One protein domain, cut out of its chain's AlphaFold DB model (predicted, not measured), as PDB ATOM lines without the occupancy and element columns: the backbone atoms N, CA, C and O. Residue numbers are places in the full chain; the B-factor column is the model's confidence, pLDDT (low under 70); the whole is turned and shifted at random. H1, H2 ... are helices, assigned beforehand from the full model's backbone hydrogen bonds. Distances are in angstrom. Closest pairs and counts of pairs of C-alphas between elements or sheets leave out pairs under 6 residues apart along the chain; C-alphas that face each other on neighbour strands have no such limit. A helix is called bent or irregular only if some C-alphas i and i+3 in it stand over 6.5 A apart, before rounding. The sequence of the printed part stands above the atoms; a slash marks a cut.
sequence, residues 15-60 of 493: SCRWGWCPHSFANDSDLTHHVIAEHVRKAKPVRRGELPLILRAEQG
ATOM      1  N   SER A  15       1.108   9.804  25.443       75.75
ATOM      2  CA  SER A  15       2.105   9.660  24.395       75.75
ATOM      3  C   SER A  15       1.408   9.098  23.159       75.75
ATOM      4  O   SER A  15       0.798   8.027  23.248       75.75
ATOM      5  N   CYS A  16       1.434   9.823  22.024       85.62
ATOM      6  CA  CYS A  16       0.729   9.324  20.840       85.62
ATOM      7  C   CYS A  16       1.311   7.953  20.517       85.62
ATOM      8  O   CYS A  16       2.525   7.756  20.424       85.62
ATOM      9  N   ARG A  17       0.429   6.965  20.426       89.00
ATOM     10  CA  ARG A  17       0.790   5.638  19.958       89.00
ATOM     11  C   ARG A  17       0.604   5.696  18.456       89.00
ATOM     12  O   ARG A  17      -0.504   5.980  18.022       89.00
ATOM     13  N   TRP A  18       1.652   5.416  17.687       87.56
ATOM     14  CA  TRP A  18       1.666   5.591  16.226       87.56
ATOM     15  C   TRP A  18       0.387   5.084  15.526       87.56
ATOM     16  O   TRP A  18      -0.206   5.793  14.722       87.56
ATOM     17  N   GLY A  19      -0.104   3.895  15.900       90.31
ATOM     18  CA  GLY A  19      -1.329   3.306  15.337       90.31
ATOM     19  C   GLY A  19      -2.659   3.977  15.727       90.31
ATOM     20  O   GLY A  19      -3.697   3.581  15.217       90.31
ATOM     21  N   TRP A  20      -2.665   4.957  16.632       92.69
ATOM     22  CA  TRP A  20      -3.851   5.737  17.025       92.69
ATOM     23  C   TRP A  20      -3.882   7.125  16.396       92.69
ATOM     24  O   TRP A  20      -4.960   7.703  16.249       92.69
ATOM     25  N   CYS A  21      -2.726   7.662  16.007       94.06
ATOM     26  CA  CYS A  21      -2.649   9.000  15.447       94.06
ATOM     27  C   CYS A  21      -3.522   9.125  14.160       94.06
ATOM     28  O   CYS A  21      -4.296  10.079  14.105       94.06
ATOM     29  N   PRO A  22      -3.602   8.142  13.225       95.50
ATOM     30  CA  PRO A  22      -4.544   8.181  12.089       95.50
ATOM     31  C   PRO A  22      -6.038   8.269  12.446       95.50
ATOM     32  O   PRO A  22      -6.837   8.693  11.623       95.50
ATOM     33  N   HIS A  23      -6.432   7.871  13.660       95.06
ATOM     34  CA  HIS A  23      -7.811   7.988  14.151       95.06
ATOM     35  C   HIS A  23      -8.050   9.258  14.984       95.06
ATOM     36  O   HIS A  23      -9.187   9.550  15.346       95.06
ATOM     37  N   SER A  24      -6.983   9.986  15.321       93.75
ATOM     38  CA  SER A  24      -7.019  11.156  16.209       93.75
ATOM     39  C   SER A  24      -7.120  12.484  15.448       93.75
ATOM     40  O   SER A  24      -7.524  13.488  16.030       93.75
ATOM     41  N   PHE A  25      -6.774  12.495  14.157       95.06
ATOM     42  CA  PHE A  25      -6.817  13.675  13.293       95.06
ATOM     43  C   PHE A  25      -7.870  13.499  12.198       95.06
ATOM     44  O   PHE A  25      -7.957  12.444  11.579       95.06
ATOM     45  N   ALA A  26      -8.661  14.546  11.952       95.25
ATOM     46  CA  ALA A  26      -9.668  14.553  10.888       95.25
ATOM     47  C   ALA A  26      -9.080  14.874   9.499       95.25
ATOM     48  O   ALA A  26      -9.715  14.577   8.491       95.25
ATOM     49  N   ASN A  27      -7.887  15.480   9.455       97.56
ATOM     50  CA  ASN A  27      -7.213  15.920   8.236       97.56
ATOM     51  C   ASN A  27      -5.837  15.250   8.107       97.56
ATOM     52  O   ASN A  27      -5.049  15.256   9.058       97.56
ATOM     53  N   ASP A  28      -5.494  14.789   6.902       95.69
ATOM     54  CA  ASP A  28      -4.176  14.210   6.600       95.69
ATOM     55  C   ASP A  28      -3.024  15.214   6.781       95.69
ATOM     56  O   ASP A  28      -1.905  14.820   7.115       95.69
ATOM     57  N   SER A  29      -3.281  16.518   6.611       96.44
ATOM     58  CA  SER A  29      -2.307  17.587   6.883       96.44
ATOM     59  C   SER A  29      -1.875  17.602   8.346       96.44
ATOM     60  O   SER A  29      -0.684  17.688   8.650       96.44
ATOM     61  N   ASP A  30      -2.847  17.481   9.246       95.62
ATOM     62  CA  ASP A  30      -2.655  17.629  10.685       95.62
ATOM     63  C   ASP A  30      -2.035  16.347  11.248       95.62
ATOM     64  O   ASP A  30      -1.097  16.412  12.042       95.62
ATOM     65  N   LEU A  31      -2.465  15.189  10.725       95.88
ATOM     66  CA  LEU A  31      -1.807  13.899  10.928       95.88
ATOM     67  C   LEU A  31      -0.336  13.946  10.499       95.88
ATOM     68  O   LEU A  31       0.536  13.557  11.273       95.88
ATOM     69  N   THR A  32      -0.043  14.436   9.291       96.19
ATOM     70  CA  THR A  32       1.329  14.500   8.757       96.19
ATOM     71  C   THR A  32       2.201  15.436   9.592       96.19
ATOM     72  O   THR A  32       3.318  15.073   9.963       96.19
ATOM     73  N   HIS A  33       1.687  16.616   9.955       96.56
ATOM     74  CA  HIS A  33       2.404  17.563  10.809       96.56
ATOM     75  C   HIS A  33       2.673  16.982  12.206       96.56
ATOM     76  O   HIS A  33       3.793  17.078  12.706       96.56
ATOM     77  N   HIS A  34       1.681  16.319  12.812       95.19
ATOM     78  CA  HIS A  34       1.842  15.622  14.087       95.19
ATOM     79  C   HIS A  34       2.870  14.487  14.000       95.19
ATOM     80  O   HIS A  34       3.773  14.419  14.826       95.19
ATOM     81  N   VAL A  35       2.789  13.628  12.979       95.38
ATOM     82  CA  VAL A  35       3.743  12.533  12.747       95.38
ATOM     83  C   VAL A  35       5.174  13.062  12.641       95.38
ATOM     84  O   VAL A  35       6.078  12.528  13.284       95.38
ATOM     85  N   ILE A  36       5.397  14.148  11.900       94.88
ATOM     86  CA  ILE A  36       6.729  14.753  11.786       94.88
ATOM     87  C   ILE A  36       7.185  15.334  13.136       94.88
ATOM     88  O   ILE A  36       8.314  15.078  13.560       94.88
ATOM     89  N   ALA A  37       6.326  16.086  13.828       94.12
ATOM     90  CA  ALA A  37       6.676  16.787  15.064       94.12
ATOM     91  C   ALA A  37       6.875  15.864  16.281       94.12
ATOM     92  O   ALA A  37       7.833  16.035  17.034       94.12
ATOM     93  N   GLU A  38       5.988  14.890  16.476       93.81
ATOM     94  CA  GLU A  38       5.930  14.052  17.679       93.81
ATOM     95  C   GLU A  38       6.604  12.694  17.511       93.81
ATOM     96  O   GLU A  38       7.116  12.153  18.489       93.81
ATOM     97  N   HIS A  39       6.655  12.147  16.293       93.31
ATOM     98  CA  HIS A  39       7.267  10.844  16.050       93.31
ATOM     99  C   HIS A  39       8.612  10.939  15.341       93.31
ATOM    100  O   HIS A  39       9.580  10.396  15.858       93.31
ATOM    101  N   VAL A  40       8.718  11.638  14.207       91.62
ATOM    102  CA  VAL A  40       9.988  11.692  13.456       91.62
ATOM    103  C   VAL A  40      11.039  12.513  14.206       91.62
ATOM    104  O   VAL A  40      12.152  12.038  14.401       91.62
ATOM    105  N   ARG A  41      10.694  13.715  14.692       91.94
ATOM    106  CA  ARG A  41      11.641  14.583  15.421       91.94
ATOM    107  C   ARG A  41      11.995  14.090  16.829       91.94
ATOM    108  O   ARG A  41      13.073  14.421  17.312       91.94
ATOM    109  N   LYS A  42      11.118  13.321  17.492       90.56
ATOM    110  CA  LYS A  42      11.385  12.746  18.829       90.56
ATOM    111  C   LYS A  42      11.887  11.300  18.787       90.56
ATOM    112  O   LYS A  42      12.316  10.784  19.821       90.56
ATOM    113  N   ALA A  43      11.847  10.635  17.630       89.94
ATOM    114  CA  ALA A  43      12.491   9.340  17.462       89.94
ATOM    115  C   ALA A  43      13.991   9.478  17.735       89.94
ATOM    116  O   ALA A  43      14.647  10.415  17.282       89.94
ATOM    117  N   LYS A  44      14.551   8.510  18.462       90.12
ATOM    118  CA  LYS A  44      16.003   8.417  18.599       90.12
ATOM    119  C   LYS A  44      16.575   8.058  17.224       90.12
ATOM    120  O   LYS A  44      16.160   7.032  16.681       90.12
ATOM    121  N   PRO A  45      17.494   8.857  16.651       89.31
ATOM    122  CA  PRO A  45      18.088   8.532  15.365       89.31
ATOM    123  C   PRO A  45      18.870   7.222  15.484       89.31
ATOM    124  O   PRO A  45      19.786   7.103  16.298       89.31
ATOM    125  N   VAL A  46      18.486   6.238  14.673       93.00
ATOM    126  CA  VAL A  46      19.158   4.938  14.582       93.00
ATOM    127  C   VAL A  46      20.538   5.142  13.964       93.00
ATOM    128  O   VAL A  46      20.672   5.798  12.928       93.00
ATOM    129  N   ARG A  47      21.589   4.585  14.576       93.94
ATOM    130  CA  ARG A  47      22.946   4.711  14.023       93.94
ATOM    131  C   ARG A  47      23.064   3.881  12.746       93.94
ATOM    132  O   ARG A  47      22.558   2.767  12.689       93.94
ATOM    133  N   ARG A  48      23.816   4.353  11.740       92.94
ATOM    134  CA  ARG A  48      24.014   3.605  10.474       92.94
ATOM    135  C   ARG A  48      24.520   2.165  10.678       92.94
ATOM    136  O   ARG A  48      24.136   1.294   9.912       92.94
ATOM    137  N   GLY A  49      25.314   1.903  11.723       93.12
ATOM    138  CA  GLY A  49      25.760   0.549  12.090       93.12
ATOM    139  C   GLY A  49      24.700  -0.338  12.766       93.12
ATOM    140  O   GLY A  49      24.861  -1.552  12.800       93.12
ATOM    141  N   GLU A  50      23.609   0.238  13.274       93.06
ATOM    142  CA  GLU A  50      22.479  -0.488  13.875       93.06
ATOM    143  C   GLU A  50      21.428  -0.886  12.824       93.06
ATOM    144  O   GLU A  50      20.751  -1.894  13.009       93.06
ATOM    145  N   LEU A  51      21.323  -0.166  11.695       92.25
ATOM    146  CA  LEU A  51      20.388  -0.516  10.612       92.25
ATOM    147  C   LEU A  51      20.544  -1.969  10.111       92.25
ATOM    148  O   LEU A  51      19.527  -2.653  10.028       92.25
ATOM    149  N   PRO A  52      21.755  -2.500   9.830       92.12
ATOM    150  CA  PRO A  52      21.917  -3.902   9.435       92.12
ATOM    151  C   PRO A  52      21.465  -4.905  10.503       92.12
ATOM    152  O   PRO A  52      21.006  -5.991  10.158       92.12
ATOM    153  N   LEU A  53      21.579  -4.558  11.792       90.44
ATOM    154  CA  LEU A  53      21.128  -5.404  12.901       90.44
ATOM    155  C   LEU A  53      19.600  -5.393  13.021       90.44
ATOM    156  O   LEU A  53      18.998  -6.452  13.181       90.44
ATOM    157  N   ILE A  54      18.977  -4.218  12.888       88.19
ATOM    158  CA  ILE A  54      17.518  -4.058  12.903       88.19
ATOM    159  C   ILE A  54      16.897  -4.780  11.704       88.19
ATOM    160  O   ILE A  54      16.031  -5.622  11.901       88.19
ATOM    161  N   LEU A  55      17.409  -4.559  10.488       91.81
ATOM    162  CA  LEU A  55      16.936  -5.249   9.283       91.81
ATOM    163  C   LEU A  55      17.099  -6.773   9.391       91.81
ATOM    164  O   LEU A  55      16.192  -7.512   9.017       91.81
ATOM    165  N   ARG A  56      18.219  -7.260   9.944       90.06
ATOM    166  CA  ARG A  56      18.426  -8.698  10.185       90.06
ATOM    167  C   ARG A  56      17.404  -9.259  11.182       90.06
ATOM    168  O   ARG A  56      16.886 -10.351  10.959       90.06
ATOM    169  N   ALA A  57      17.096  -8.521  12.250       88.25
ATOM    170  CA  ALA A  57      16.086  -8.908  13.232       88.25
ATOM    171  C   ALA A  57      14.662  -8.901  12.640       88.25
ATOM    172  O   ALA A  57      13.922  -9.863  12.831       88.25
ATOM    173  N   GLU A  58      14.295  -7.868  11.876       88.75
ATOM    174  CA  GLU A  58      12.995  -7.748  11.194       88.75
ATOM    175  C   GLU A  58      12.773  -8.845  10.146       88.75
ATOM    176  O   GLU A  58      11.667  -9.364  10.013       88.75
ATOM    177  N   GLN A  59      13.830  -9.252   9.437       92.38
ATOM    178  CA  GLN A  59      13.794 -10.356   8.471       92.38
ATOM    179  C   GLN A  59      13.721 -11.745   9.130       92.38
ATOM    180  O   GLN A  59      13.661 -12.749   8.422       92.38
ATOM    181  N   GLY A  60      13.778 -11.842  10.465       86.81
ATOM    182  CA  GLY A  60      13.875 -13.121  11.177       86.81
ATOM    183  C   GLY A  60      15.206 -13.858  10.961       86.81
ATOM    184  O   GLY A  60      15.369 -14.974  11.440       86.81
TER     185      GLY A  60
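This is residues 15 to 60 of the 493 residues of the protein "C2H2-type domain-containing protein" of Coprinopsis marcescibilis (UniProt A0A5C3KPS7). The longest helix, H2, and the short H1 pack side by side as a small helical hairpin at one end, and a stretched link leads away from it to a lone helix, H3, at the other end. The printed part has 46 residues with three named helices, H1, H2 and H3 in chain order, and no named strand: all helix. It is only just loose, close to extended, with a radius of gyration of the C-alphas of 13.8 A, and elongated, spanning 37 by 21 by 18 A.

H2, residues 28 to 40, touches H1, residues 18 to 24; their closest C-alphas, of Leu 31 and Pro 22, are 6.4 A apart. The two form a helical hairpin, opposite ways at a shallow tilt of 31 degrees. H3, residues 51 to 58, is apart from both. Every O i to N i+4 pair is within hydrogen-bond range in H3, 8 of 9 in H2, and 1 of 3 in H1, where 3 of 4 O i to N i+3 pairs are.

H2 is 15.9 A long from first to last C-alpha, beginning at (-4.176, 14.210, 6.600). H1 measures 10.3 A and is only just irregular, with C-alphas 19 and 22 6.7 A apart. H3 measures 10.4 A and ends at C-alpha 58, (12.995, -7.748, 11.194).

The C-alphas farthest apart, of Ala 26 and Gly 49, are 38.1 A apart. The printed part has no cut; the link H1 to H2 is tight, H2 to H3 short. No printed residue has a pLDDT under 70.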